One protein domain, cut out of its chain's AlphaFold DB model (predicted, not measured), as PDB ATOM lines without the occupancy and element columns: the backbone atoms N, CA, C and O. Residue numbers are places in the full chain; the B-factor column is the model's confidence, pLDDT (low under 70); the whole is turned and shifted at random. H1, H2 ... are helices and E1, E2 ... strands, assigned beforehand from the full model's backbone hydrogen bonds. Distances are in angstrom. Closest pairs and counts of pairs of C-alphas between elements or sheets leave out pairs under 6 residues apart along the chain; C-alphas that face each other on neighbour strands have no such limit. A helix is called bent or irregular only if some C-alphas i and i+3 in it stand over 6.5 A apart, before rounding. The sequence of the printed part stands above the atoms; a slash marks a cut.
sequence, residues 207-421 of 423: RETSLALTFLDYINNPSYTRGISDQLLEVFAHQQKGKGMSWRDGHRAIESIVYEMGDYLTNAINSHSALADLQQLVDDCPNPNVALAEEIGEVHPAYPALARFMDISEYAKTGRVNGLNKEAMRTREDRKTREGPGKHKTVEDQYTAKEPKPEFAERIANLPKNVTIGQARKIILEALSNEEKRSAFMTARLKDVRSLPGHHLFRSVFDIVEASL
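AT A GLANCE: This is residues 207 to 421 of the 423 residues of an uncharacterized protein of Candidatus Saccharibacteria bacterium RIFCSPHIGHO2_02_FULL_47_12 (UniProt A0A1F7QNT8). Two long helices, H3 and H7, run side by side in opposite directions and make the long axis of an elongated domain, with short H8 alongside part of H3. H5 crosses this pair, with H6 and H4 packed in turn towards one end; at the other end H2 folds back on H3, H1 meets H2 with its residues 215 to 218 and runs from there back towards the middle of H3, and a small two-stranded hairpin, E1 and E2, has E2 beside H3. The printed part has 215 residues with eight named helices and two named strands, in the order H1 H2 H3 H4 H5 E1 E2 H6 H7 H8; its class is mostly helix, and the sheet, E1 - E2, is antiparallel. The whole is compact, with a radius of gyration of the C-alphas of 19.6 A, and spans 61 by 34 by 32 A.

IN THESE COORDINATES: Start with the sheet: E1 is residues 331 to 334 and E2 residues 346 to 349. Next find C-alpha 247 at (207.769, 267.012, 377.586); from there H3, residues 247 to 284, runs 56.5 A to C-alpha 284 at (255.471, 294.965, 366.075). H7, residues 373 to 402, is 42.5 A long, and H8, residues 411 to 421, is 15.4 A and ends at C-alpha 421 at (235.261, 274.191, 368.085). H5, residues 303 to 318, runs 22.2 A. H6, residues 358 to 370, runs 17.9 A and is only just irregular: C-alphas 365 and 368 are 6.9 A apart. H4 is residues 292 to 295, 5.6 A. H1, residues 207 to 218, runs 17.2 A, and H2, residues 228 to 241, runs 20.0 A.

HOW THE PARTS SIT: Begin at the hairpin of E1 and E2, antiparallel with 150 degrees between their directions: look for N 332 and O 348, 2.8 A apart, and N 346 and O 334, 3.0 A apart, both within hydrogen-bond range. From E2, step to H3, the hub, which touches four other helices; the closest C-alphas of H3 and E2 are those of Glu 260 and Val 347, 6.6 A apart. H3, H7 and H8 form an up and down bundle, each helix running against the one before it in the chain. H3 touches H7 at a shallow tilt of 27 degrees, opposite ways, closest at the C-alphas of Leu 265 and Ser 391, 5.2 A. With residues 255 to 266 alone, H3 touches H8, the same way at a shallow tilt of 6 degrees; the closest C-alphas, of Gly 262 and Val 417, are 5.6 A apart. H5 touches H7 about perpendicular, at 87 degrees, with Phe 309 and Ala 383 closest, their C-alphas 6.1 A apart. It touches H6 about perpendicular, at 82 degrees, with the C-alphas of Pro 304 and Ile 364 closest at 5.6 A. H6 touches H4, with the C-alphas of Leu 292 and Pro 368 closest at 4.6 A. H2 and H3 are a helical hairpin at a steep tilt of 39 degrees, closest at the C-alphas of Phe 236 and Gly 250, 4.3 A. H1 touches H2 with residues 215 to 218 alone, only just about perpendicular at 73 degrees; the closest C-alphas, of Tyr 218 and Ile 228, are 5.3 A apart. Among the pairs that are apart are H1 and H5, and H6 and H8. Each O i to N i+4 pair is within hydrogen-bond range in H2, H3 and H5, against 7 of 8 in H1, 7 of 9 in H6, 24 of 26 in H7 and 6 of 7 in H8; H4 is too short for such a pair.

THE WHOLE: The two C-alphas farthest apart are those of Lys 243 and Pro 286, 65.7 A. The printed part has no cut. The long links are H5 to E1, where residues 319 to 330 hold no named element, and E1 to E2, with 11 residues between them. The mean pLDDT of the printed part is 77.2; look for values under 70 at, among others, residues 233 to 253, residues 334 to 345 and residues 401 to 421.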
ATOM      1  N   ARG A 207     223.157 288.031 380.786       82.12
ATOM      2  CA  ARG A 207     222.678 286.646 380.702       82.12
ATOM      3  C   ARG A 207     223.787 285.658 381.009       82.12
ATOM      4  O   ARG A 207     223.566 284.781 381.834       82.12
ATOM      5  N   GLU A 208     224.968 285.861 380.439       85.81
ATOM      6  CA  GLU A 208     226.158 285.078 380.764       85.81
ATOM      7  C   GLU A 208     226.510 285.195 382.251       85.81
ATOM      8  O   GLU A 208     226.734 284.176 382.889       85.81
ATOM      9  N   THR A 209     226.436 286.396 382.847       80.56
ATOM     10  CA  THR A 209     226.585 286.587 384.304       80.56
ATOM     11  C   THR A 209     225.603 285.721 385.084       80.56
ATOM     12  O   THR A 209     225.962 285.071 386.061       80.56
ATOM     13  N   SER A 210     224.336 285.719 384.664       76.94
ATOM     14  CA  SER A 210     223.301 284.966 385.368       76.94
ATOM     15  C   SER A 210     223.509 283.468 385.250       76.94
ATOM     16  O   SER A 210     223.412 282.769 386.251       76.94
ATOM     17  N   LEU A 211     223.850 283.005 384.052       80.06
ATOM     18  CA  LEU A 211     224.135 281.609 383.781       80.06
ATOM     19  C   LEU A 211     225.367 281.125 384.558       80.06
ATOM     20  O   LEU A 211     225.302 280.091 385.215       80.06
ATOM     21  N   ALA A 212     226.459 281.892 384.529       77.81
ATOM     22  CA  ALA A 212     227.704 281.558 385.210       77.81
ATOM     23  C   ALA A 212     227.514 281.458 386.728       77.81
ATOM     24  O   ALA A 212     227.933 280.463 387.313       77.81
ATOM     25  N   LEU A 213     226.827 282.422 387.354       71.12
ATOM     26  CA  LEU A 213     226.501 282.349 388.783       71.12
ATOM     27  C   LEU A 213     225.670 281.116 389.114       71.12
ATOM     28  O   LEU A 213     226.016 280.376 390.028       71.12
ATOM     29  N   THR A 214     224.621 280.848 388.330       71.94
ATOM     30  CA  THR A 214     223.826 279.641 388.549       71.94
ATOM     31  C   THR A 214     224.677 278.388 388.402       71.94
ATOM     32  O   THR A 214     224.511 277.463 389.174       71.94
ATOM     33  N   PHE A 215     225.627 278.327 387.474       77.12
ATOM     34  CA  PHE A 215     226.526 277.178 387.379       77.12
ATOM     35  C   PHE A 215     227.466 277.053 388.585       77.12
ATOM     36  O   PHE A 215     227.684 275.941 389.067       77.12
ATOM     37  N   LEU A 216     227.991 278.169 389.101       69.38
ATOM     38  CA  LEU A 216     228.842 278.207 390.299       69.38
ATOM     39  C   LEU A 216     228.149 277.642 391.544       69.38
ATOM     40  O   LEU A 216     228.821 276.976 392.338       69.38
ATOM     41  N   ASP A 217     226.830 277.809 391.664       62.09
ATOM     42  CA  ASP A 217     226.029 277.239 392.759       62.09
ATOM     43  C   ASP A 217     225.992 275.699 392.737       62.09
ATOM     44  O   ASP A 217     225.798 275.054 393.773       62.09
ATOM     45  N   TYR A 218     226.182 275.093 391.563       64.94
ATOM     46  CA  TYR A 218     226.094 273.644 391.369       64.94
ATOM     47  C   TYR A 218     227.469 272.975 391.322       64.94
ATOM     48  O   TYR A 218     227.588 271.790 391.630       64.94
ATOM     49  N   ILE A 219     228.525 273.702 390.957       65.06
ATOM     50  CA  ILE A 219     229.880 273.148 390.893       65.06
ATOM     51  C   ILE A 219     230.361 272.777 392.298       65.06
ATOM     52  O   ILE A 219     230.354 273.606 393.203       65.06
ATOM     53  N   ASN A 220     230.847 271.542 392.461       56.41
ATOM     54  CA  ASN A 220     231.364 271.004 393.726       56.41
ATOM     55  C   ASN A 220     230.379 271.125 394.901       56.41
ATOM     56  O   ASN A 220     230.794 271.126 396.058       56.41
ATOM     57  N   ASN A 221     229.078 271.217 394.613       52.19
ATOM     58  CA  ASN A 221     228.052 271.273 395.635       52.19
ATOM     59  C   ASN A 221     227.684 269.841 396.066       52.19
ATOM     60  O   ASN A 221     227.186 269.073 395.237       52.19
ATOM     61  N   PRO A 222     227.867 269.462 397.346       48.28
ATOM     62  CA  PRO A 222     227.536 268.118 397.828       48.28
ATOM     63  C   PRO A 222     226.060 267.741 397.621       48.28
ATOM     64  O   PRO A 222     225.732 266.564 397.462       48.28
ATOM     65  N   SER A 223     225.168 268.735 397.576       46.56
ATOM     66  CA  SER A 223     223.738 268.552 397.305       46.56
ATOM     67  C   SER A 223     223.442 268.276 395.826       46.56
ATOM     68  O   SER A 223     222.446 267.616 395.513       46.56
ATOM     69  N   TYR A 224     224.324 268.701 394.920       54.69
ATOM     70  CA  TYR A 224     224.212 268.522 393.471       54.69
ATOM     71  C   TYR A 224     225.375 267.675 392.957       54.69
ATOM     72  O   TYR A 224     226.305 268.143 392.306       54.69
ATOM     73  N   THR A 225     225.314 266.378 393.263       58.62
ATOM     74  CA  THR A 225     226.352 265.387 392.934       58.62
ATOM     75  C   THR A 225     226.655 265.261 391.437       58.62
ATOM     76  O   THR A 225     227.696 264.717 391.084       58.62
ATOM     77  N   ARG A 226     225.760 265.722 390.548       59.91
ATOM     78  CA  ARG A 226     225.995 265.750 389.090       59.91
ATOM     79  C   ARG A 226     226.368 267.148 388.582       59.91
ATOM     80  O   ARG A 226     226.384 267.384 387.373       59.91
ATOM     81  N   GLY A 227     226.630 268.078 389.496       67.94
ATOM     82  CA  GLY A 227     226.923 269.471 389.205       67.94
ATOM     83  C   GLY A 227     225.797 270.132 388.417       67.94
ATOM     84  O   GLY A 227     224.614 269.950 388.698       67.94
ATOM     85  N   ILE A 228     226.173 270.868 387.376       71.06
ATOM     86  CA  ILE A 228     225.270 271.639 386.502       71.06
ATOM     87  C   ILE A 228     224.230 270.756 385.808       71.06
ATOM     88  O   ILE A 228     223.152 271.206 385.427       71.06
ATOM     89  N   SER A 229     224.501 269.461 385.689       68.56
ATOM     90  CA  SER A 229     223.517 268.521 385.172       68.56
ATOM     91  C   SER A 229     222.252 268.438 386.030       68.56
ATOM     92  O   SER A 229     221.159 268.276 385.487       68.56
ATOM     93  N   ASP A 230     222.378 268.551 387.357       64.44
ATOM     94  CA  ASP A 230     221.216 268.560 388.249       64.44
ATOM     95  C   ASP A 230     220.377 269.832 388.019       64.44
ATOM     96  O   ASP A 230     219.154 269.742 387.936       64.44
ATOM     97  N   GLN A 231     221.012 270.979 387.749       71.06
ATOM     98  CA  GLN A 231     220.318 272.220 387.384       71.06
ATOM     99  C   GLN A 231     219.492 272.067 386.099       71.06
ATOM    100  O   GLN A 231     218.337 272.484 386.043       71.06
ATOM    101  N   LEU A 232     220.055 271.471 385.042       70.88
ATOM    102  CA  LEU A 232     219.328 271.295 383.780       70.88
ATOM    103  C   LEU A 232     218.121 270.365 383.947       70.88
ATOM    104  O   LEU A 232     217.056 270.611 383.375       70.88
ATOM    105  N   LEU A 233     218.258 269.323 384.773       69.75
ATOM    106  CA  LEU A 233     217.149 268.439 385.131       69.75
ATOM    107  C   LEU A 233     216.078 269.171 385.948       69.75
ATOM    108  O   LEU A 233     214.887 268.926 385.743       69.75
ATOM    109  N   GLU A 234     216.473 270.086 386.831       66.81
ATOM    110  CA  GLU A 234     215.542 270.947 387.561       66.81
ATOM    111  C   GLU A 234     214.801 271.909 386.639       66.81
ATOM    112  O   GLU A 234     213.576 271.998 386.733       66.81
ATOM    113  N   VAL A 235     215.491 272.553 385.692       66.94
ATOM    114  CA  VAL A 235     214.860 273.397 384.663       66.94
ATOM    115  C   VAL A 235     213.837 272.583 383.879       66.94
ATOM    116  O   VAL A 235     212.685 272.995 383.744       66.94
ATOM    117  N   PHE A 236     214.215 271.396 383.416       64.69
ATOM    118  CA  PHE A 236     213.316 270.504 382.693       64.69
ATOM    119  C   PHE A 236     212.085 270.119 383.514       64.69
ATOM    120  O   PHE A 236     210.954 270.234 383.037       64.69
ATOM    121  N   ALA A 237     212.284 269.699 384.766       62.75
ATOM    122  CA  ALA A 237     211.198 269.320 385.660       62.75
ATOM    123  C   ALA A 237     210.297 270.514 386.013       62.75
ATOM    124  O   ALA A 237     209.082 270.354 386.118       62.75
ATOM    125  N   HIS A 238     210.868 271.707 386.177       62.25
ATOM    126  CA  HIS A 238     210.132 272.939 386.440       62.25
ATOM    127  C   HIS A 238     209.255 273.326 385.246       62.25
ATOM    128  O   HIS A 238     208.069 273.604 385.420       62.25
ATOM    129  N   GLN A 239     209.793 273.265 384.025       63.16
ATOM    130  CA  GLN A 239     209.020 273.534 382.811       63.16
ATOM    131  C   GLN A 239     207.897 272.505 382.616       63.16
ATOM    132  O   GLN A 239     206.787 272.873 382.256       63.16
ATOM    133  N   GLN A 240     208.100 271.232 382.967       58.09
ATOM    134  CA  GLN A 240     207.008 270.246 382.940       58.09
ATOM    135  C   GLN A 240     205.913 270.475 383.994       58.09
ATOM    136  O   GLN A 240     204.794 269.986 383.832       58.09
ATOM    137  N   LYS A 241     206.213 271.177 385.092       55.16
ATOM    138  CA  LYS A 241     205.239 271.476 386.156       55.16
ATOM    139  C   LYS A 241     204.322 272.657 385.817       55.16
ATOM    140  O   LYS A 241     203.297 272.817 386.480       55.16
ATOM    141  N   GLY A 242     204.646 273.470 384.808       53.91
ATOM    142  CA  GLY A 242     203.762 274.548 384.364       53.91
ATOM    143  C   GLY A 242     202.490 274.002 383.712       53.91
ATOM    144  O   GLY A 242     202.538 273.075 382.903       53.91
ATOM    145  N   LYS A 243     201.327 274.560 384.074       41.66
ATOM    146  CA  LYS A 243     200.029 274.127 383.528       41.66
ATOM    147  C   LYS A 243     200.050 274.188 381.993       41.66
ATOM    148  O   LYS A 243     200.191 275.265 381.426       41.66
ATOM    149  N   GLY A 244     199.867 273.036 381.345       50.81
ATOM    150  CA  GLY A 244     199.770 272.918 379.886       50.81
ATOM    151  C   GLY A 244     201.094 272.724 379.140       50.81
ATOM    152  O   GLY A 244     201.064 272.652 377.916       50.81
ATOM    153  N   MET A 245     202.233 272.608 379.833       53.34
ATOM    154  CA  MET A 245     203.527 272.366 379.186       53.34
ATOM    155  C   MET A 245     203.803 270.874 378.969       53.34
ATOM    156  O   MET A 245     203.537 270.024 379.821       53.34
ATOM    157  N   SER A 246     204.327 270.553 377.790       58.31
ATOM    158  CA  SER A 246     204.632 269.201 377.330       58.31
ATOM    159  C   SER A 246     206.079 268.805 377.636       58.31
ATOM    160  O   SER A 246     206.946 269.639 377.897       58.31
ATOM    161  N   TRP A 247     206.387 267.508 377.527       62.22
ATOM    162  CA  TRP A 247     207.769 267.012 377.586       62.22
ATOM    163  C   TRP A 247     208.700 267.740 376.596       62.22
ATOM    164  O   TRP A 247     209.860 267.999 376.916       62.22
ATOM    165  N   ARG A 248     208.172 268.131 375.423       63.62
ATOM    166  CA  ARG A 248     208.913 268.883 374.397       63.62
ATOM    167  C   ARG A 248     209.311 270.281 374.869       63.62
ATOM    168  O   ARG A 248     210.347 270.773 374.442       63.62
ATOM    169  N   ASP A 249     208.532 270.907 375.748       62.50
ATOM    170  CA  ASP A 249     208.820 272.258 376.244       62.50
ATOM    171  C   ASP A 249     209.971 272.249 377.256       62.50
ATOM    172  O   ASP A 249     210.860 273.096 377.190       62.50
ATOM    173  N   GLY A 250     210.029 271.230 378.123       63.31
ATOM    174  CA  GLY A 250     211.185 271.010 378.996       63.31
ATOM    175  C   GLY A 250     212.461 270.710 378.205       63.31
ATOM    176  O   GLY A 250     213.526 271.238 378.523       63.31
ATOM    177  N   HIS A 251     212.357 269.895 377.151       68.44
ATOM    178  CA  HIS A 251     213.491 269.567 376.283       68.44
ATOM    179  C   HIS A 251     214.018 270.802 375.537       68.44
ATOM    180  O   HIS A 251     215.209 271.094 375.618       68.44
ATOM    181  N   ARG A 252     213.122 271.606 374.951       68.06
ATOM    182  CA  ARG A 252     213.458 272.894 374.321       68.06
ATOM    183  C   ARG A 252     214.109 273.889 375.282       68.06
ATOM    184  O   ARG A 252     214.939 274.687 374.856       68.06
ATOM    185  N   ALA A 253     213.732 273.878 376.560       69.12
ATOM    186  CA  ALA A 253     214.334 274.759 377.557       69.12
ATOM    187  C   ALA A 253     215.789 274.377 377.860       69.12
ATOM    188  O   ALA A 253     216.642 275.261 377.890       69.12
ATOM    189  N   ILE A 254     216.086 273.080 378.020       72.94
ATOM    190  CA  ILE A 254     217.475 272.608 378.135       72.94
ATOM    191  C   ILE A 254     218.246 272.947 376.859       72.94
ATOM    192  O   ILE A 254     219.325 273.525 376.938       72.94
ATOM    193  N   GLU A 255     217.689 272.608 375.695       73.19
ATOM    194  CA  GLU A 255     218.305 272.871 374.394       73.19
ATOM    195  C   GLU A 255     218.666 274.357 374.248       73.19
ATOM    196  O   GLU A 255     219.794 274.681 373.888       73.19
ATOM    197  N   SER A 256     217.768 275.270 374.638       73.69
ATOM    198  CA  SER A 256     218.046 276.709 374.642       73.69
ATOM    199  C   SER A 256     219.210 277.098 375.553       73.69
ATOM    200  O   SER A 256     219.965 277.989 375.184       73.69
ATOM    201  N   ILE A 257     219.355 276.487 376.732       77.19
ATOM    202  CA  ILE A 257     220.463 276.799 377.651       77.19
ATOM    203  C   ILE A 257     221.788 276.300 377.073       77.19
ATOM    204  O   ILE A 257     222.769 277.035 377.085       77.19
ATOM    205  N   VAL A 258     221.813 275.076 376.538       76.38
ATOM    206  CA  VAL A 258     223.028 274.490 375.950       76.38
ATOM    207  C   VAL A 258     223.473 275.278 374.716       76.38
ATOM    208  O   VAL A 258     224.665 275.533 374.559       76.38
ATOM    209  N   TYR A 259     222.539 275.734 373.881       76.75
ATOM    210  CA  TYR A 259     222.874 276.626 372.774       76.75
ATOM    211  C   TYR A 259     223.397 277.985 373.238       76.75
ATOM    212  O   TYR A 259     224.385 278.456 372.692       76.75
ATOM    213  N   GLU A 260     222.808 278.586 374.277       78.69
ATOM    214  CA  GLU A 260     223.350 279.828 374.848       78.69
ATOM    215  C   GLU A 260     224.789 279.628 375.365       78.69
ATOM    216  O   GLU A 260     225.633 280.500 375.177       78.69
ATOM    217  N   MET A 261     225.119 278.466 375.946       79.31
ATOM    218  CA  MET A 261     226.507 278.131 376.312       79.31
ATOM    219  C   MET A 261     227.425 278.052 375.084       79.31
ATOM    220  O   MET A 261     228.555 278.539 375.135       79.31
ATOM    221  N   GLY A 262     226.947 277.447 373.992       77.00
ATOM    222  CA  GLY A 262     227.662 277.372 372.716       77.00
ATOM    223  C   GLY A 262     227.911 278.745 372.086       77.00
ATOM    224  O   GLY A 262     229.022 279.008 371.627       77.00
ATOM    225  N   ASP A 263     226.921 279.639 372.137       78.69
ATOM    226  CA  ASP A 263     227.041 281.027 371.675       78.69
ATOM    227  C   ASP A 263     228.137 281.771 372.449       78.69
ATOM    228  O   ASP A 263     229.015 282.390 371.844       78.69
ATOM    229  N   TYR A 264     228.137 281.676 373.787       84.81
ATOM    230  CA  TYR A 264     229.159 282.329 374.613       84.81
ATOM    231  C   TYR A 264     230.558 281.757 374.372       84.81
ATOM    232  O   TYR A 264     231.521 282.519 374.310       84.81
ATOM    233  N   LEU A 265     230.678 280.437 374.197       83.94
ATOM    234  CA  LEU A 265     231.953 279.792 373.889       83.94
ATOM    235  C   LEU A 265     232.500 280.233 372.526       83.94
ATOM    236  O   LEU A 265     233.653 280.645 372.433       83.94
ATOM    237  N   THR A 266     231.659 280.210 371.491       79.81
ATOM    238  CA  THR A 266     232.028 280.646 370.135       79.81
ATOM    239  C   THR A 266     232.434 282.118 370.131       79.81
ATOM    240  O   THR A 266     233.450 282.492 369.549       79.81
ATOM    241  N   ASN A 267     231.681 282.966 370.837       84.94
ATOM    242  CA  ASN A 267     232.014 284.377 371.001       84.94
ATOM    243  C   ASN A 267     233.377 284.574 371.680       84.94
ATOM    244  O   ASN A 267     234.156 285.409 371.217       84.94
ATOM    245  N   ALA A 268     233.674 283.816 372.739       87.38
ATOM    246  CA  ALA A 268     234.951 283.900 373.443       87.38
ATOM    247  C   ALA A 268     236.128 283.468 372.556       87.38
ATOM    248  O   ALA A 268     237.133 284.169 372.498       87.38
ATOM    249  N   ILE A 269     235.982 282.377 371.798       83.56
ATOM    250  CA  ILE A 269     237.020 281.876 370.880       83.56
ATOM    251  C   ILE A 269     237.287 282.867 369.747       83.56
ATOM    252  O   ILE A 269     238.436 283.233 369.508       83.56
ATOM    253  N   ASN A 270     236.233 283.368 369.100       83.75
ATOM    254  CA  ASN A 270     236.373 284.358 368.031       83.75
ATOM    255  C   ASN A 270     237.011 285.657 368.546       83.75
ATOM    256  O   ASN A 270     237.845 286.254 367.867       83.75
ATOM    257  N   SER A 271     236.640 286.082 369.759       89.94
ATOM    258  CA  SER A 271     237.233 287.255 370.408       89.94
ATOM    259  C   SER A 271     238.711 287.028 370.723       89.94
ATOM    260  O   SER A 271     239.519 287.914 370.463       89.94
ATOM    261  N   HIS A 272     239.068 285.852 371.250       91.44
ATOM    262  CA  HIS A 272     240.451 285.482 371.560       91.44
ATOM    263  C   HIS A 272     241.328 285.486 370.310       91.44
ATOM    264  O   HIS A 272     242.341 286.180 370.299       91.44
ATOM    265  N   SER A 273     240.894 284.819 369.235       89.06
ATOM    266  CA  SER A 273     241.631 284.786 367.965       89.06
ATOM    267  C   SER A 273     241.869 286.195 367.418       89.06
ATOM    268  O   SER A 273     243.001 286.549 367.109       89.06
ATOM    269  N   ALA A 274     240.828 287.033 367.364       89.62
ATOM    270  CA  ALA A 274     240.968 288.398 366.865       89.62
ATOM    271  C   ALA A 274     241.904 289.250 367.746       89.62
ATOM    272  O   ALA A 274     242.692 290.045 367.232       89.62
ATOM    273  N   LEU A 275     241.824 289.104 369.073       96.06
ATOM    274  CA  LEU A 275     242.707 289.802 370.011       96.06
ATOM    275  C   LEU A 275     244.162 289.338 369.885       96.06
ATOM    276  O   LEU A 275     245.054 290.171 370.012       96.06
ATOM    277  N   ALA A 276     244.406 288.054 369.615       91.62
ATOM    278  CA  ALA A 276     245.746 287.518 369.404       91.62
ATOM    279  C   ALA A 276     246.376 288.092 368.126       91.62
ATOM    280  O   ALA A 276     247.526 288.531 368.158       91.62
ATOM    281  N   ASP A 277     245.593 288.196 367.048       93.31
ATOM    282  CA  ASP A 277     246.025 288.856 365.812       93.31
ATOM    283  C   ASP A 277     246.374 290.333 366.069       93.31
ATOM    284  O   ASP A 277     247.425 290.817 365.649       93.31
ATOM    285  N   LEU A 278     245.532 291.054 366.827       95.62
ATOM    286  CA  LEU A 278     245.816 292.446 367.191       95.62
ATOM    287  C   LEU A 278     247.059 292.566 368.085       95.62
ATOM    288  O   LEU A 278     247.831 293.506 367.911       95.62
ATOM    289  N   GLN A 279     247.260 291.644 369.032       96.38
ATOM    290  CA  GLN A 279     248.427 291.639 369.918       96.38
ATOM    291  C   GLN A 279     249.720 291.593 369.104       96.38
ATOM    292  O   GLN A 279     250.611 292.403 369.348       96.38
ATOM    293  N   GLN A 280     249.791 290.704 368.108       94.19
ATOM    294  CA  GLN A 280     250.957 290.585 367.238       94.19
ATOM    295  C   GLN A 280     251.246 291.904 366.508       94.19
ATOM    296  O   GLN A 280     252.368 292.402 366.556       94.19
ATOM    297  N   LEU A 281     250.221 292.510 365.902       94.69
ATOM    298  CA  LEU A 281     250.372 293.779 365.187       94.69
ATOM    299  C   LEU A 281     250.848 294.913 366.105       94.69
ATOM    300  O   LEU A 281     251.735 295.682 365.748       94.69
ATOM    301  N   VAL A 282     250.266 295.016 367.301       94.75
ATOM    302  CA  VAL A 282     250.609 296.065 368.266       94.75
ATOM    303  C   VAL A 282     252.008 295.839 368.853       94.75
ATOM    304  O   VAL A 282     252.707 296.808 369.151       94.75
ATOM    305  N   ASP A 283     252.460 294.597 369.022       92.44
ATOM    306  CA  ASP A 283     253.819 294.289 369.485       92.44
ATOM    307  C   ASP A 283     254.891 294.665 368.456       92.44
ATOM    308  O   ASP A 283     255.950 295.161 368.849       92.44
ATOM    309  N   ASP A 284     254.573 294.576 367.165       92.88
ATOM    310  CA  ASP A 284     255.471 294.965 366.075       92.88
ATOM    311  C   ASP A 284     255.615 296.499 365.912       92.88
ATOM    312  O   ASP A 284     256.565 296.976 365.285       92.88
ATOM    313  N   CYS A 285     254.730 297.306 366.515       91.56
ATOM    314  CA  CYS A 285     254.778 298.772 366.434       91.56
ATOM    315  C   CYS A 285     255.864 299.388 367.349       91.56
ATOM    316  O   CYS A 285     255.729 299.384 368.574       91.56
ATOM    317  N   PRO A 286     256.923 300.037 366.839       87.88
ATOM    318  CA  PRO A 286     258.014 300.525 367.690       87.88
ATOM    319  C   PRO A 286     257.613 301.690 368.610       87.88
ATOM    320  O   PRO A 286     258.179 301.843 369.695       87.88
ATOM    321  N   ASN A 287     256.644 302.518 368.207       92.69
ATOM    322  CA  ASN A 287     256.230 303.697 368.963       92.69
ATOM    323  C   ASN A 287     255.007 303.392 369.854       92.69
ATOM    324  O   ASN A 287     253.922 303.151 369.335       92.69
ATOM    325  N   PRO A 288     255.120 303.444 371.194       94.69
ATOM    326  CA  PRO A 288     253.992 303.161 372.083       94.69
ATOM    327  C   PRO A 288     253.004 304.332 372.239       94.69
ATOM    328  O   PRO A 288     251.950 304.151 372.850       94.69
ATOM    329  N   ASN A 289     253.338 305.531 371.756       95.75
ATOM    330  CA  ASN A 289     252.568 306.749 372.033       95.75
ATOM    331  C   ASN A 289     251.586 307.135 370.918       95.75
ATOM    332  O   ASN A 289     250.760 308.016 371.136       95.75
ATOM    333  N   VAL A 290     251.675 306.495 369.753       95.88
ATOM    334  CA  VAL A 290     250.745 306.706 368.633       95.88
ATOM    335  C   VAL A 290     249.436 305.960 368.868       95.88
ATOM    336  O   VAL A 290     249.401 304.947 369.576       95.88
ATOM    337  N   ALA A 291     248.350 306.490 368.309       96.69
ATOM    338  CA  ALA A 291     247.033 305.872 368.383       96.69
ATOM    339  C   ALA A 291     246.975 304.589 367.536       96.69
ATOM    340  O   ALA A 291     247.639 304.484 366.505       96.69
ATOM    341  N   LEU A 292     246.132 303.628 367.926       95.00
ATOM    342  CA  LEU A 292     245.880 302.417 367.128       95.00
ATOM    343  C   LEU A 292     245.453 302.754 365.689       95.00
ATOM    344  O   LEU A 292     245.871 302.085 364.751       95.00
ATOM    345  N   ALA A 293     244.658 303.812 365.508       96.06
ATOM    346  CA  ALA A 293     244.194 304.261 364.198       96.06
ATOM    347  C   ALA A 293     245.335 304.694 363.264       96.06
ATOM    348  O   ALA A 293     245.183 304.581 362.050       96.06
ATOM    349  N   GLU A 294     246.447 305.190 363.812       94.19
ATOM    350  CA  GLU A 294     247.580 305.695 363.029       94.19
ATOM    351  C   GLU A 294     248.456 304.561 362.481       94.19
ATOM    352  O   GLU A 294     248.919 304.653 361.349       94.19
ATOM    353  N   GLU A 295     248.648 303.486 363.252       92.75
ATOM    354  CA  GLU A 295     249.535 302.370 362.879       92.75
ATOM    355  C   GLU A 295     248.781 301.151 362.325       92.75
ATOM    356  O   GLU A 295     249.202 300.545 361.344       92.75
ATOM    357  N   ILE A 296     247.657 300.782 362.945       93.62
ATOM    358  CA  ILE A 296     246.881 299.578 362.598       93.62
ATOM    359  C   ILE A 296     245.708 299.918 361.671       93.62
ATOM    360  O   ILE A 296     245.285 299.102 360.853       93.62
ATOM    361  N   GLY A 297     245.188 301.142 361.781       94.50
ATOM    362  CA  GLY A 297     244.049 301.636 361.013       94.50
ATOM    363  C   GLY A 297     242.760 301.737 361.828       94.50
ATOM    364  O   GLY A 297     242.647 301.267 362.963       94.50
ATOM    365  N   GLU A 298     241.754 302.385 361.237       94.19
ATOM    366  CA  GLU A 298     240.489 302.706 361.916       94.19
ATOM    367  C   GLU A 298     239.573 301.492 362.144       94.19
ATOM    368  O   GLU A 298     238.643 301.569 362.944       94.19
ATOM    369  N   VAL A 299     239.817 300.366 361.466       93.12
ATOM    370  CA  VAL A 299     238.959 299.175 361.530       93.12
ATOM    371  C   VAL A 299     239.807 297.926 361.742       93.12
ATOM    372  O   VAL A 299     240.672 297.619 360.930       93.12
ATOM    373  N   HIS A 300     239.505 297.173 362.800       93.25
ATOM    374  CA  HIS A 300     240.103 295.869 363.080       93.25
ATOM    375  C   HIS A 300     239.063 294.931 363.724       93.25
ATOM    376  O   HIS A 300     238.310 295.390 364.594       93.25
ATOM    377  N   PRO A 301     239.021 293.624 363.381       91.88
ATOM    378  CA  PRO A 301     238.066 292.665 363.959       91.88
ATOM    379  C   PRO A 301     238.096 292.560 365.491       91.88
ATOM    380  O   PRO A 301     237.104 292.183 366.109       91.88
ATOM    381  N   ALA A 302     239.221 292.917 366.112       92.69
ATOM    382  CA  ALA A 302     239.411 292.854 367.562       92.69
ATOM    383  C   ALA A 302     238.900 294.082 368.333       92.69
ATOM    384  O   ALA A 302     238.682 293.986 369.540       92.69
ATOM    385  N   TYR A 303     238.701 295.236 367.676       95.88
ATOM    386  CA  TYR A 303     238.256 296.458 368.364       95.88
ATOM    387  C   TYR A 303     236.926 296.286 369.115       95.88
ATOM    388  O   TYR A 303     236.844 296.762 370.247       95.88
ATOM    389  N   PRO A 304     235.918 295.561 368.586       94.31
ATOM    390  CA  PRO A 304     234.726 295.200 369.349       94.31
ATOM    391  C   PRO A 304     235.009 294.478 370.671       94.31
ATOM    392  O   PRO A 304     234.497 294.877 371.717       94.31
ATOM    393  N   ALA A 305     235.838 293.429 370.640       93.81
ATOM    394  CA  ALA A 305     236.161 292.636 371.823       93.81
ATOM    395  C   ALA A 305     236.973 293.446 372.846       93.81
ATOM    396  O   ALA A 305     236.712 293.368 374.048       93.81
ATOM    397  N   LEU A 306     237.906 294.274 372.369       95.94
ATOM    398  CA  LEU A 306     238.713 295.148 373.216       95.94
ATOM    399  C   LEU A 306     237.861 296.240 373.886       95.94
ATOM    400  O   LEU A 306     237.970 296.437 375.096       95.94
ATOM    401  N   ALA A 307     236.964 296.889 373.133       94.75
ATOM    402  CA  ALA A 307     236.023 297.878 373.666       94.75
ATOM    403  C   ALA A 307     235.139 297.267 374.757       94.75
ATOM    404  O   ALA A 307     235.033 297.814 375.855       94.75
ATOM    405  N   ARG A 308     234.579 296.078 374.489       93.50
ATOM    406  CA  ARG A 308     233.789 295.316 375.460       93.50
ATOM    407  C   ARG A 308     234.574 295.058 376.743       93.50
ATOM    408  O   ARG A 308     234.046 295.282 377.830       93.50
ATOM    409  N   PHE A 309     235.816 294.583 376.633       95.06
ATOM    410  CA  PHE A 309     236.644 294.287 377.800       95.06
ATOM    411  C   PHE A 309     236.912 295.539 378.646       95.06
ATOM    412  O   PHE A 309     236.758 295.493 379.868       95.06
ATOM    413  N   MET A 310     237.251 296.664 378.009       93.38
ATOM    414  CA  MET A 310     237.481 297.940 378.696       93.38
ATOM    415  C   MET A 310     236.225 298.426 379.428       93.38
ATOM    416  O   MET A 310     236.283 298.707 380.626       93.38
ATOM    417  N   ASP A 311     235.086 298.456 378.735       92.31
ATOM    418  CA  ASP A 311     233.827 298.952 379.291       92.31
ATOM    419  C   ASP A 311     233.319 298.039 380.428       92.31
ATOM    420  O   ASP A 311     232.875 298.523 381.469       92.31
ATOM    421  N   ILE A 312     233.428 296.711 380.303       90.62
ATOM    422  CA  ILE A 312     233.019 295.781 381.373       90.62
ATOM    423  C   ILE A 312     233.981 295.840 382.566       90.62
ATOM    424  O   ILE A 312     233.537 295.759 383.712       90.62
ATOM    425  N   SER A 313     235.276 296.048 382.327       91.56
ATOM    426  CA  SER A 313     236.259 296.259 383.395       91.56
ATOM    427  C   SER A 313     235.989 297.546 384.179       91.56
ATOM    428  O   SER A 313     236.095 297.557 385.407       91.56
ATOM    429  N   GLU A 314     235.615 298.636 383.499       89.25
ATOM    430  CA  GLU A 314     235.180 299.880 384.151       89.25
ATOM    431  C   GLU A 314     233.877 299.665 384.931       89.25
ATOM    432  O   GLU A 314     233.759 300.093 386.085       89.25
ATOM    433  N   TYR A 315     232.925 298.944 384.333       86.56
ATOM    434  CA  TYR A 315     231.651 298.617 384.960       86.56
ATOM    435  C   TYR A 315     231.826 297.802 386.245       86.56
ATOM    436  O   TYR A 315     231.211 298.128 387.257       86.56
ATOM    437  N   ALA A 316     232.694 296.787 386.238       83.12
ATOM    438  CA  ALA A 316     232.984 295.964 387.411       83.12
ATOM    439  C   ALA A 316     233.577 296.785 388.572       83.12
ATOM    440  O   ALA A 316     233.316 296.493 389.734       83.12
ATOM    441  N   LYS A 317     234.342 297.842 388.265       84.25
ATOM    442  CA  LYS A 317     234.986 298.705 389.269       84.25
ATOM    443  C   LYS A 317     234.076 299.816 389.788       84.25
ATOM    444  O   LYS A 317     234.179 300.198 390.949       84.25
ATOM    445  N   THR A 318     233.234 300.387 388.928       81.88
ATOM    446  CA  THR A 318     232.532 301.652 389.224       81.88
ATOM    447  C   THR A 318     231.009 301.550 389.173       81.88
ATOM    448  O   THR A 318     230.313 302.502 389.528       81.88
ATOM    449  N   GLY A 319     230.472 300.424 388.700       78.31
ATOM    450  CA  GLY A 319     229.044 300.211 388.466       78.31
ATOM    451  C   GLY A 319     228.445 301.012 387.314       78.31
ATOM    452  O   GLY A 319     227.226 301.003 387.116       78.31
ATOM    453  N   ARG A 320     229.279 301.708 386.542       82.75
ATOM    454  CA  ARG A 320     228.887 302.494 385.374       82.75
ATOM    455  C   ARG A 320     229.999 302.479 384.332       82.75
ATOM    456  O   ARG A 320     231.115 302.076 384.616       82.75
ATOM    457  N   VAL A 321     229.665 302.916 383.126       83.94
ATOM    458  CA  VAL A 321     230.648 303.182 382.075       83.94
ATOM    459  C   VAL A 321     230.420 304.604 381.616       83.94
ATOM    460  O   VAL A 321     229.307 304.962 381.216       83.94
ATOM    461  N   ASN A 322     231.438 305.448 381.741       77.94
ATOM    462  CA  ASN A 322     231.331 306.848 381.357       77.94
ATOM    463  C   ASN A 322     230.956 306.952 379.885       77.94
ATOM    464  O   ASN A 322     231.713 306.477 379.057       77.94
ATOM    465  N   GLY A 323     229.827 307.592 379.562       73.38
ATOM    466  CA  GLY A 323     229.328 307.768 378.191       73.38
ATOM    467  C   GLY A 323     228.567 306.566 377.611       73.38
ATOM    468  O   GLY A 323     228.322 306.539 376.410       73.38
ATOM    469  N   LEU A 324     228.179 305.596 378.444       77.56
ATOM    470  CA  LEU A 324     227.209 304.544 378.130       77.56
ATOM    471  C   LEU A 324     226.111 304.576 379.200       77.56
ATOM    472  O   LEU A 324     226.380 304.472 380.399       77.56
ATOM    473  N   ASN A 325     224.846 304.717 378.795       59.28
ATOM    474  CA  ASN A 325     223.729 304.715 379.740       59.28
ATOM    475  C   ASN A 325     223.527 303.301 380.325       59.28
ATOM    476  O   ASN A 325     222.821 302.470 379.764       59.28
ATOM    477  N   LYS A 326     224.177 303.053 381.470       55.06
ATOM    478  CA  LYS A 326     224.032 301.951 382.449       55.06
ATOM    479  C   LYS A 326     224.114 300.489 381.984       55.06
ATOM    480  O   LYS A 326     224.194 299.624 382.852       55.06
ATOM    481  N   GLU A 327     224.131 300.155 380.697       70.81
ATOM    482  CA  GLU A 327     224.069 298.745 380.277       70.81
ATOM    483  C   GLU A 327     225.182 298.328 379.315       70.81
ATOM    484  O   GLU A 327     224.909 297.882 378.208       70.81
ATOM    485  N   ALA A 328     226.440 298.381 379.764       76.25
ATOM    486  CA  ALA A 328     227.572 297.819 379.015       76.25
ATOM    487  C   ALA A 328     227.394 296.323 378.686       76.25
ATOM    488  O   ALA A 328     227.869 295.849 377.670       76.25
ATOM    489  N   MET A 329     226.647 295.576 379.502       81.81
ATOM    490  CA  MET A 329     226.432 294.130 379.343       81.81
ATOM    491  C   MET A 329     225.129 293.778 378.606       81.81
ATOM    492  O   MET A 329     224.490 292.751 378.883       81.81
ATOM    493  N   ARG A 330     224.661 294.679 377.737       81.12
ATOM    494  CA  ARG A 330     223.391 294.531 377.025       81.12
ATOM    495  C   ARG A 330     223.505 293.484 375.922       81.12
ATOM    496  O   ARG A 330     224.505 293.392 375.220       81.12
ATOM    497  N   THR A 331     222.431 292.722 375.752       80.75
ATOM    498  CA  THR A 331     222.316 291.691 374.716       80.75
ATOM    499  C   THR A 331     221.449 292.152 373.553       80.75
ATOM    500  O   THR A 331     220.617 293.060 373.679       80.75
ATOM    501  N   ARG A 332     221.637 291.507 372.407       77.56
ATOM    502  CA  ARG A 332     220.706 291.461 371.285       77.56
ATOM    503  C   ARG A 332     220.270 290.010 371.121       77.56
ATOM    504  O   ARG A 332     221.093 289.104 371.120       77.56
ATOM    505  N   GLU A 333     218.966 289.789 371.007       75.94
ATOM    506  CA  GLU A 333     218.458 288.484 370.591       75.94
ATOM    507  C   GLU A 333     218.220 288.512 369.086       75.94
ATOM    508  O   GLU A 333     217.408 289.317 368.617       75.94
ATOM    509  N   ASP A 334     218.858 287.611 368.344       69.88
ATOM    510  CA  ASP A 334     218.426 287.306 366.986       69.88
ATOM    511  C   ASP A 334     217.463 286.115 367.011       69.88
ATOM    512  O   ASP A 334     217.814 284.989 367.367       69.88
ATOM    513  N   ARG A 335     216.200 286.388 366.673       65.56
ATOM    514  CA  ARG A 335     215.127 285.387 366.590       65.56
ATOM    515  C   ARG A 335     214.834 284.959 365.150       65.56
ATOM    516  O   ARG A 335     213.963 284.114 364.957       65.56
ATOM    517  N   LYS A 336     215.509 285.530 364.144       56.12
ATOM    518  CA  LYS A 336     215.296 285.196 362.721       56.12
ATOM    519  C   LYS A 336     215.815 283.799 362.370       56.12
ATOM    520  O   LYS A 336     215.383 283.204 361.390       56.12
ATOM    521  N   THR A 337     216.676 283.239 363.210       54.16
ATOM    522  CA  THR A 337     217.273 281.907 363.079       54.16
ATOM    523  C   THR A 337     216.419 280.785 363.671       54.16
ATOM    524  O   THR A 337     216.930 279.689 363.807       54.16
ATOM    525  N   ARG A 338     215.138 281.004 364.016       52.25
ATOM    526  CA  ARG A 338     214.333 280.104 364.879       52.25
ATOM    527  C   ARG A 338     213.604 278.945 364.174       52.25
ATOM    528  O   ARG A 338     212.999 278.114 364.845       52.25
ATOM    529  N   GLU A 339     213.617 278.872 362.842       44.72
ATOM    530  CA  GLU A 339     212.851 277.850 362.105       44.72
ATOM    531  C   GLU A 339     213.695 276.645 361.661       44.72
ATOM    532  O   GLU A 339     214.421 276.717 360.666       44.72
ATOM    533  N   GLY A 340     213.560 275.519 362.370       43.81
ATOM    534  CA  GLY A 340     214.097 274.207 361.984       43.81
ATOM    535  C   GLY A 340     214.675 273.400 363.159       43.81
ATOM    536  O   GLY A 340     214.753 273.902 364.278       43.81
ATOM    537  N   PRO A 341     215.078 272.137 362.943       41.22
ATOM    538  CA  PRO A 341     215.931 271.415 363.887       41.22
ATOM    539  C   PRO A 341     217.284 272.135 364.015       41.22
ATOM    540  O   PRO A 341     217.874 272.494 362.998       41.22
ATOM    541  N   GLY A 342     217.762 272.374 365.239       48.78
ATOM    542  CA  GLY A 342     219.043 273.053 365.492       48.78
ATOM    543  C   GLY A 342     219.032 274.584 365.382       48.78
ATOM    544  O   GLY A 342     220.072 275.229 365.441       48.78
ATOM    545  N   LYS A 343     217.850 275.178 365.216       55.19
ATOM    546  CA  LYS A 343     217.633 276.610 364.998       55.19
ATOM    547  C   LYS A 343     217.136 277.270 366.290       55.19
ATOM    548  O   LYS A 343     215.956 277.171 366.631       55.19
ATOM    549  N   HIS A 344     218.034 277.912 367.037       61.19
ATOM    550  CA  HIS A 344     217.742 278.576 368.317       61.19
ATOM    551  C   HIS A 344     217.846 280.103 368.207       61.19
ATOM    552  O   HIS A 344     218.370 280.634 367.232       61.19
ATOM    553  N   LYS A 345     217.325 280.821 369.215       67.50
ATOM    554  CA  LYS A 345     217.616 282.257 369.356       67.50
ATOM    555  C   LYS A 345     219.118 282.401 369.611       67.50
ATOM    556  O   LYS A 345     219.622 281.745 370.519       67.50
ATOM    557  N   THR A 346     219.802 283.245 368.856       70.38
ATOM    558  CA  THR A 346     221.205 283.562 369.139       70.38
ATOM    559  C   THR A 346     221.236 284.736 370.107       70.38
ATOM    560  O   THR A 346     220.497 285.715 369.929       70.38
ATOM    561  N   VAL A 347     222.029 284.620 371.171       70.56
ATOM    562  CA  VAL A 347     222.241 285.716 372.124       70.56
ATOM    563  C   VAL A 347     223.593 286.351 371.829       70.56
ATOM    564  O   VAL A 347     224.632 285.801 372.167       70.56
ATOM    565  N   GLU A 348     223.565 287.532 371.223       75.56
ATOM    566  CA  GLU A 348     224.765 288.306 370.902       75.56
ATOM    567  C   GLU A 348     224.956 289.430 371.930       75.56
ATOM    568  O   GLU A 348     223.984 290.005 372.439       75.56
ATOM    569  N   ASP A 349     226.204 289.772 372.246       85.44
ATOM    570  CA  ASP A 349     226.499 291.021 372.949       85.44
ATOM    571  C   ASP A 349     226.470 292.204 371.966       85.44
ATOM    572  O   ASP A 349     226.692 292.045 370.767       85.44
ATOM    573  N   GLN A 350     226.158 293.406 372.455       88.19
ATOM    574  CA  GLN A 350     225.997 294.585 371.593       88.19
ATOM    575  C   GLN A 350     227.295 295.071 370.936       88.19
ATOM    576  O   GLN A 350     227.194 295.876 370.017       88.19
ATOM    577  N   TYR A 351     228.479 294.627 371.370       90.25
ATOM    578  CA  TYR A 351     229.735 295.021 370.724       90.25
ATOM    579  C   TYR A 351     230.025 294.145 369.508       90.25
ATOM    580  O   TYR A 351     230.463 294.650 368.481       90.25
ATOM    581  N   THR A 352     229.767 292.840 369.610       82.12
ATOM    582  CA  THR A 352     230.078 291.864 368.549       82.12
ATOM    583  C   THR A 352     228.904 291.543 367.622       82.12
ATOM    584  O   THR A 352     229.082 290.844 366.624       82.12
ATOM    585  N   ALA A 353     227.709 292.063 367.914       83.75
ATOM    586  CA  ALA A 353     226.540 291.925 367.054       83.75
ATOM    587  C   ALA A 353     226.778 292.522 365.655       83.75
ATOM    588  O   ALA A 353     227.418 293.560 365.506       83.75
ATOM    589  N   LYS A 354     226.165 291.925 364.623       82.31
ATOM    590  CA  LYS A 354     226.273 292.405 363.222       82.31
ATOM    591  C   LYS A 354     225.805 293.847 363.025       82.31
ATOM    592  O   LYS A 354     226.280 294.555 362.147       82.31
ATOM    593  N   GLU A 355     224.829 294.251 363.823       82.56
ATOM    594  CA  GLU A 355     224.227 295.578 363.811       82.56
ATOM    595  C   GLU A 355     224.193 296.078 365.264       82.56
ATOM    596  O   GLU A 355     223.173 295.926 365.956       82.56
ATOM    597  N   PRO A 356     225.317 296.603 365.773       85.44
ATOM    598  CA  PRO A 356     225.378 297.143 367.121       85.44
ATOM    599  C   PRO A 356     224.496 298.391 367.215       85.44
ATOM    600  O   PRO A 356     224.287 299.118 366.239       85.44
ATOM    601  N   LYS A 357     223.958 298.671 368.404       87.19
ATOM    602  CA  LYS A 357     223.292 299.960 368.641       87.19
ATOM    603  C   LYS A 357     224.269 301.128 368.428       87.19
ATOM    604  O   LYS A 357     225.454 300.957 368.707       87.19
ATOM    605  N   PRO A 358     223.786 302.324 368.031       89.06
ATOM    606  CA  PRO A 358     224.652 303.461 367.701       89.06
ATOM    607  C   PRO A 358     225.677 303.805 368.785       89.06
ATOM    608  O   PRO A 358     226.842 304.007 368.480       89.06
ATOM    609  N   GLU A 359     225.265 303.772 370.054       88.69
ATOM    610  CA  GLU A 359     226.131 304.033 371.213       88.69
ATOM    611  C   GLU A 359     227.310 303.045 371.344       88.69
ATOM    612  O   GLU A 359     228.406 303.442 371.734       88.69
ATOM    613  N   PHE A 360     227.123 301.774 370.973       90.00
ATOM    614  CA  PHE A 360     228.189 300.763 370.954       90.00
ATOM    615  C   PHE A 360     229.016 300.851 369.667       90.00
ATOM    616  O   PHE A 360     230.233 300.707 369.703       90.00
ATOM    617  N   ALA A 361     228.380 301.144 368.531       90.88
ATOM    618  CA  ALA A 361     229.078 301.366 367.266       90.88
ATOM    619  C   ALA A 361     230.066 302.542 367.371       90.88
ATOM    620  O   ALA A 361     231.214 302.438 366.947       90.88
ATOM    621  N   GLU A 362     229.634 303.643 367.992       90.88
ATOM    622  CA  GLU A 362     230.452 304.829 368.239       90.88
ATOM    623  C   GLU A 362     231.625 304.527 369.180       90.88
ATOM    624  O   GLU A 362     232.747 304.959 368.920       90.88
ATOM    625  N   ARG A 363     231.403 303.728 370.234       90.00
ATOM    626  CA  ARG A 363     232.475 303.232 371.118       90.00
ATOM    627  C   ARG A 363     233.562 302.514 370.337       90.00
ATOM    628  O   ARG A 363     234.735 302.850 370.474       90.00
ATOM    629  N   ILE A 364     233.161 301.553 369.510       93.38
ATOM    630  CA  ILE A 364     234.074 300.728 368.715       93.38
ATOM    631  C   ILE A 364     234.840 301.597 367.712       93.38
ATOM    632  O   ILE A 364     236.055 301.469 367.603       93.38
ATOM    633  N   ALA A 365     234.152 302.514 367.028       93.62
ATOM    634  CA  ALA A 365     234.756 303.408 366.041       93.62
ATOM    635  C   ALA A 365     235.729 304.433 366.655       93.62
ATOM    636  O   ALA A 365     236.697 304.836 366.010       93.62
ATOM    637  N   ASN A 366     235.489 304.858 367.898       94.31
ATOM    638  CA  ASN A 366     236.339 305.825 368.590       94.31
ATOM    639  C   ASN A 366     237.488 305.177 369.372       94.31
ATOM    640  O   ASN A 366     238.472 305.858 369.664       94.31
ATOM    641  N   LEU A 367     237.401 303.882 369.694       95.38
ATOM    642  CA  LEU A 367     238.462 303.152 370.390       95.38
ATOM    643  C   LEU A 367     239.841 303.345 369.740       95.38
ATOM    644  O   LEU A 367     240.750 303.779 370.451       95.38
ATOM    645  N   PRO A 368     240.034 303.109 368.424       95.81
ATOM    646  CA  PRO A 368     241.370 303.179 367.848       95.81
ATOM    647  C   PRO A 368     241.953 304.596 367.815       95.81
ATOM    648  O   PRO A 368     243.163 304.759 367.721       95.81
ATOM    649  N   LYS A 369     241.110 305.627 367.932       96.06
ATOM    650  CA  LYS A 369     241.527 307.038 367.978       96.06
ATOM    651  C   LYS A 369     241.976 307.466 369.374       96.06
ATOM    652  O   LYS A 369     242.775 308.383 369.507       96.06
ATOM    653  N   ASN A 370     241.452 306.807 370.406       94.62
ATOM    654  CA  ASN A 370     241.633 307.203 371.803       94.62
ATOM    655  C   ASN A 370     242.613 306.312 372.573       94.62
ATOM    656  O   ASN A 370     243.064 306.700 373.649       94.62
ATOM    657  N   VAL A 371     242.915 305.119 372.057       95.69
ATOM    658  CA  VAL A 371     243.811 304.153 372.699       95.69
ATOM    659  C   VAL A 371     245.145 304.133 371.966       95.69
ATOM    660  O   VAL A 371     245.198 303.921 370.753       95.69
ATOM    661  N   THR A 372     246.233 304.337 372.710       97.56
ATOM    662  CA  THR A 372     247.589 304.250 372.156       97.56
ATOM    663  C   THR A 372     248.073 302.806 372.059       97.56
ATOM    664  O   THR A 372     247.616 301.939 372.806       97.56
ATOM    665  N   ILE A 373     249.066 302.551 371.203       96.06
ATOM    666  CA  ILE A 373     249.752 301.251 371.090       96.06
ATOM    667  C   ILE A 373     250.202 300.738 372.467       96.06
ATOM    668  O   ILE A 373     249.909 299.608 372.850       96.06
ATOM    669  N   GLY A 374     250.858 301.580 373.270       94.69
ATOM    670  CA  GLY A 374     251.358 301.200 374.592       94.69
ATOM    671  C   GLY A 374     250.258 300.854 375.601       94.69
ATOM    672  O   GLY A 374     250.472 300.003 376.466       94.69
ATOM    673  N   GLN A 375     249.085 301.486 375.502       96.44
ATOM    674  CA  GLN A 375     247.908 301.122 376.299       96.44
ATOM    675  C   GLN A 375     247.297 299.809 375.803       96.44
ATOM    676  O   GLN A 375     247.015 298.929 376.617       96.44
ATOM    677  N   ALA A 376     247.155 299.658 374.484       95.88
ATOM    678  CA  ALA A 376     246.594 298.470 373.856       95.88
ATOM    679  C   ALA A 376     247.361 297.204 374.256       95.88
ATOM    680  O   ALA A 376     246.729 296.253 374.700       95.88
ATOM    681  N   ARG A 377     248.704 297.221 374.244       93.94
ATOM    682  CA  ARG A 377     249.536 296.078 374.685       93.94
ATOM    683  C   ARG A 377     249.160 295.542 376.059       93.94
ATOM    684  O   ARG A 377     249.146 294.339 376.277       93.94
ATOM    685  N   LYS A 378     248.880 296.435 377.009       94.56
ATOM    686  CA  LYS A 378     248.539 296.035 378.380       94.56
ATOM    687  C   LYS A 378     247.133 295.448 378.439       94.56
ATOM    688  O   LYS A 378     246.930 294.398 379.035       94.56
ATOM    689  N   ILE A 379     246.181 296.127 377.805       96.50
ATOM    690  CA  ILE A 379     244.763 295.764 377.873       96.50
ATOM    691  C   ILE A 379     244.493 294.472 377.089       96.50
ATOM    692  O   ILE A 379     243.724 293.638 377.557       96.50
ATOM    693  N   ILE A 380     245.133 294.274 375.932       96.50
ATOM    694  CA  ILE A 380     244.934 293.080 375.101       96.50
ATOM    695  C   ILE A 380     245.388 291.818 375.841       96.50
ATOM    696  O   ILE A 380     244.664 290.828 375.812       96.50
ATOM    697  N   LEU A 381     246.507 291.848 376.574       95.44
ATOM    698  CA  LEU A 381     246.949 290.699 377.376       95.44
ATOM    699  C   LEU A 381     245.929 290.310 378.459       95.44
ATOM    700  O   LEU A 381     245.645 289.127 378.655       95.44
ATOM    701  N   GLU A 382     245.347 291.295 379.146       96.31
ATOM    702  CA  GLU A 382     244.287 291.046 380.130       96.31
ATOM    703  C   GLU A 382     243.013 290.507 379.460       96.31
ATOM    704  O   GLU A 382     242.396 289.566 379.966       96.31
ATOM    705  N   ALA A 383     242.652 291.054 378.296       96.69
ATOM    706  CA  ALA A 383     241.505 290.610 377.515       96.69
ATOM    707  C   ALA A 383     241.683 289.172 376.997       96.69
ATOM    708  O   ALA A 383     240.763 288.368 377.119       96.69
ATOM    709  N   LEU A 384     242.868 288.812 376.496       93.62
ATOM    710  CA  LEU A 384     243.204 287.449 376.072       93.62
ATOM    711  C   LEU A 384     243.047 286.460 377.226       93.62
ATOM    712  O   LEU A 384     242.309 285.483 377.103       93.62
ATOM    713  N   SER A 385     243.652 286.765 378.379       95.94
ATOM    714  CA  SER A 385     243.513 285.941 379.585       95.94
ATOM    715  C   SER A 385     242.048 285.777 380.008       95.94
ATOM    716  O   SER A 385     241.629 284.704 380.449       95.94
ATOM    717  N   ASN A 386     241.242 286.829 379.857       96.31
ATOM    718  CA  ASN A 386     239.816 286.776 380.140       96.31
ATOM    719  C   ASN A 386     239.060 285.832 379.192       96.31
ATOM    720  O   ASN A 386     238.282 285.001 379.661       96.31
ATOM    721  N   GLU A 387     239.288 285.931 377.880       92.81
ATOM    722  CA  GLU A 387     238.624 285.077 376.887       92.81
ATOM    723  C   GLU A 387     239.043 283.598 377.006       92.81
ATOM    724  O   GLU A 387     238.212 282.697 376.850       92.81
ATOM    725  N   GLU A 388     240.292 283.321 377.391       91.69
ATOM    726  CA  GLU A 388     240.757 281.965 377.726       91.69
ATOM    727  C   GLU A 388     239.989 281.379 378.910       91.69
ATOM    728  O   GLU A 388     239.498 280.252 378.851       91.69
ATOM    729  N   LYS A 389     239.819 282.149 379.989       93.62
ATOM    730  CA  LYS A 389     239.059 281.689 381.159       93.62
ATOM    731  C   LYS A 389     237.574 281.519 380.849       93.62
ATOM    732  O   LYS A 389     236.983 280.526 381.276       93.62
ATOM    733  N   ARG A 390     236.975 282.435 380.076       92.56
ATOM    734  CA  ARG A 390     235.581 282.326 379.607       92.56
ATOM    735  C   ARG A 390     235.362 281.045 378.807       92.56
ATOM    736  O   ARG A 390     234.459 280.266 379.120       92.56
ATOM    737  N   SER A 391     236.204 280.806 377.804       87.38
ATOM    738  CA  SER A 391     236.109 279.624 376.943       87.38
ATOM    739  C   SER A 391     236.375 278.326 377.715       87.38
ATOM    740  O   SER A 391     235.613 277.363 377.577       87.38
ATOM    741  N   ALA A 392     237.378 278.302 378.598       85.75
ATOM    742  CA  ALA A 392     237.672 277.159 379.461       85.75
ATOM    743  C   ALA A 392     236.504 276.837 380.403       85.75
ATOM    744  O   ALA A 392     236.113 275.671 380.524       85.75
ATOM    745  N   PHE A 393     235.908 277.863 381.020       88.56
ATOM    746  CA  PHE A 393     234.745 277.700 381.881       88.56
ATOM    747  C   PHE A 393     233.586 277.074 381.107       88.56
ATOM    748  O   PHE A 393     233.126 276.001 381.495       88.56
ATOM    749  N   MET A 394     233.157 277.673 379.988       86.19
ATOM    750  CA  MET A 394     232.032 277.163 379.188       86.19
ATOM    751  C   MET A 394     232.284 275.745 378.666       86.19
ATOM    752  O   MET A 394     231.405 274.885 378.758       86.19
ATOM    753  N   THR A 395     233.504 275.462 378.203       82.31
ATOM    754  CA  THR A 395     233.917 274.125 377.753       82.31
ATOM    755  C   THR A 395     233.785 273.090 378.868       82.31
ATOM    756  O   THR A 395     233.278 271.991 378.635       82.31
ATOM    757  N   ALA A 396     234.212 273.422 380.089       81.44
ATOM    758  CA  ALA A 396     234.077 272.526 381.233       81.44
ATOM    759  C   ALA A 396     232.602 272.213 381.529       81.44
ATOM    760  O   ALA A 396     232.250 271.049 381.705       81.44
ATOM    761  N   ARG A 397     231.715 273.218 381.498       81.38
ATOM    762  CA  ARG A 397     230.280 272.992 381.756       81.38
ATOM    763  C   ARG A 397     229.617 272.175 380.652       81.38
ATOM    764  O   ARG A 397     228.800 271.310 380.944       81.38
ATOM    765  N   LEU A 398     229.985 272.401 379.392       75.56
ATOM    766  CA  LEU A 398     229.527 271.569 378.279       75.56
ATOM    767  C   LEU A 398     229.955 270.104 378.480       75.56
ATOM    768  O   LEU A 398     229.133 269.197 378.348       75.56
ATOM    769  N   LYS A 399     231.204 269.852 378.892       75.00
ATOM    770  CA  LYS A 399     231.677 268.494 379.223       75.00
ATOM    771  C   LYS A 399     230.887 267.858 380.369       75.00
ATOM    772  O   LYS A 399     230.538 266.681 380.268       75.00
ATOM    773  N   ASP A 400     230.557 268.619 381.412       71.94
ATOM    774  CA  ASP A 400     229.751 268.121 382.534       71.94
ATOM    775  C   ASP A 400     228.382 267.624 382.050       71.94
ATOM    776  O   ASP A 400     227.964 266.511 382.372       71.94
ATOM    777  N   VAL A 401     227.720 268.402 381.192       66.38
ATOM    778  CA  VAL A 401     226.412 268.059 380.616       66.38
ATOM    779  C   VAL A 401     226.502 266.845 379.670       66.38
ATOM    780  O   VAL A 401     225.577 266.028 379.623       66.38
ATOM    781  N   ARG A 402     227.629 266.654 378.966       62.12
ATOM    782  CA  ARG A 402     227.879 265.483 378.095       62.12
ATOM    783  C   ARG A 402     227.878 264.153 378.861       62.12
ATOM    784  O   ARG A 402     227.518 263.113 378.312       62.12
ATOM    785  N   SER A 403     228.257 264.167 380.137       57.25
ATOM    786  CA  SER A 403     228.453 262.958 380.953       57.25
ATOM    787  C   SER A 403     227.157 262.298 381.481       57.25
ATOM    788  O   SER A 403     227.204 261.339 382.253       57.25
ATOM    789  N   LEU A 404     225.977 262.768 381.051       56.94
ATOM    790  CA  LEU A 404     224.675 262.398 381.617       56.94
ATOM    791  C   LEU A 404     224.062 261.062 381.129       56.94
ATOM    792  O   LEU A 404     223.983 260.797 379.925       56.94
ATOM    793  N   PRO A 405     223.413 260.280 382.019       40.47
ATOM    794  CA  PRO A 405     222.399 259.301 381.620       40.47
ATOM    795  C   PRO A 405     221.187 260.027 381.005       40.47
ATOM    796  O   PRO A 405     220.480 260.752 381.700       40.47
ATOM    797  N   GLY A 406     220.951 259.852 379.699       44.09
ATOM    798  CA  GLY A 406     219.962 260.636 378.932       44.09
ATOM    799  C   GLY A 406     220.572 261.535 377.848       44.09
ATOM    800  O   GLY A 406     219.833 262.125 377.068       44.09
ATOM    801  N   HIS A 407     221.907 261.570 377.737       47.25
ATOM    802  CA  HIS A 407     222.672 262.345 376.749       47.25
ATOM    803  C   HIS A 407     222.217 262.179 375.285       47.25
ATOM    804  O   HIS A 407     222.335 263.100 374.483       47.25
ATOM    805  N   HIS A 408     221.631 261.035 374.921       50.47
ATOM    806  CA  HIS A 408     221.068 260.805 373.585       50.47
ATOM    807  C   HIS A 408     219.966 261.806 373.199       50.47
ATOM    808  O   HIS A 408     219.745 262.020 372.012       50.47
ATOM    809  N   LEU A 409     219.305 262.437 374.174       44.72
ATOM    810  CA  LEU A 409     218.317 263.491 373.936       44.72
ATOM    811  C   LEU A 409     218.958 264.821 373.511       44.72
ATOM    812  O   LEU A 409     218.264 265.662 372.958       44.72
ATOM    813  N   PHE A 410     220.250 265.027 373.762       53.59
ATOM    814  CA  PHE A 410     220.937 266.318 373.599       53.59
ATOM    815  C   PHE A 410     222.155 266.230 372.668       53.59
ATOM    816  O   PHE A 410     222.831 267.224 372.420       53.59
ATOM    817  N   ARG A 411     222.422 265.032 372.135       51.94
ATOM    818  CA  ARG A 411     223.612 264.683 371.348       51.94
ATOM    819  C   ARG A 411     223.798 265.579 370.120       51.94
ATOM    820  O   ARG A 411     224.895 266.066 369.900       51.94
ATOM    821  N   SER A 412     222.714 265.894 369.408       48.69
ATOM    822  CA  SER A 412     222.749 266.770 368.228       48.69
ATOM    823  C   SER A 412     223.163 268.212 368.535       48.69
ATOM    824  O   SER A 412     223.674 268.887 367.654       48.69
ATOM    825  N   VAL A 413     222.939 268.693 369.762       50.53
ATOM    826  CA  VAL A 413     223.331 270.045 370.195       50.53
ATOM    827  C   VAL A 413     224.830 270.080 370.498       50.53
ATOM    828  O   VAL A 413     225.521 271.021 370.122       50.53
ATOM    829  N   PHE A 414     225.348 269.014 371.114       53.91
ATOM    830  CA  PHE A 414     226.780 268.842 371.361       53.91
ATOM    831  C   PHE A 414     227.587 268.697 370.082       53.91
ATOM    832  O   PHE A 414     228.618 269.347 369.962       53.91
ATOM    833  N   ASP A 415     227.102 267.907 369.124       53.34
ATOM    834  CA  ASP A 415     227.795 267.697 367.851       53.34
ATOM    835  C   ASP A 415     227.930 269.018 367.053       53.34
ATOM    836  O   ASP A 415     228.920 269.213 366.354       53.34
ATOM    837  N   ILE A 416     226.982 269.961 367.196       47.34
ATOM    838  CA  ILE A 416     227.045 271.301 366.578       47.34
ATOM    839  C   ILE A 416     228.072 272.191 367.289       47.34
ATOM    840  O   ILE A 416     228.899 272.807 366.623       47.34
ATOM    841  N   VAL A 417     228.061 272.230 368.626       50.59
ATOM    842  CA  VAL A 417     229.027 273.031 369.397       50.59
ATOM    843  C   VAL A 417     230.452 272.480 369.250       50.59
ATOM    844  O   VAL A 417     231.394 273.253 369.146       50.59
ATOM    845  N   GLU A 418     230.625 271.158 369.174       51.12
ATOM    846  CA  GLU A 418     231.917 270.500 368.928       51.12
ATOM    847  C   GLU A 418     232.411 270.746 367.489       51.12
ATOM    848  O   GLU A 418     233.596 270.993 367.292       51.12
ATOM    849  N   ALA A 419     231.517 270.790 366.493       44.00
ATOM    850  CA  ALA A 419     231.877 271.181 365.128       44.00
ATOM    851  C   ALA A 419     232.322 272.654 365.023       44.00
ATOM    852  O   ALA A 419     233.234 272.952 364.258       44.00
ATOM    853  N   SER A 420     231.735 273.558 365.816       40.59
ATOM    854  CA  SER A 420     232.148 274.970 365.915       40.59
ATOM    855  C   SER A 420     233.452 275.192 366.692       40.59
ATOM    856  O   SER A 420     233.980 276.295 366.664       40.59
ATOM    857  N   LEU A 421     233.964 274.170 367.390       42.75
ATOM    858  CA  LEU A 421     235.261 274.191 368.085       42.75
ATOM    859  C   LEU A 421     236.418 273.650 367.229       42.75
ATOM    860  O   LEU A 421     237.575 273.801 367.612       42.75
TER     861      LEU A 421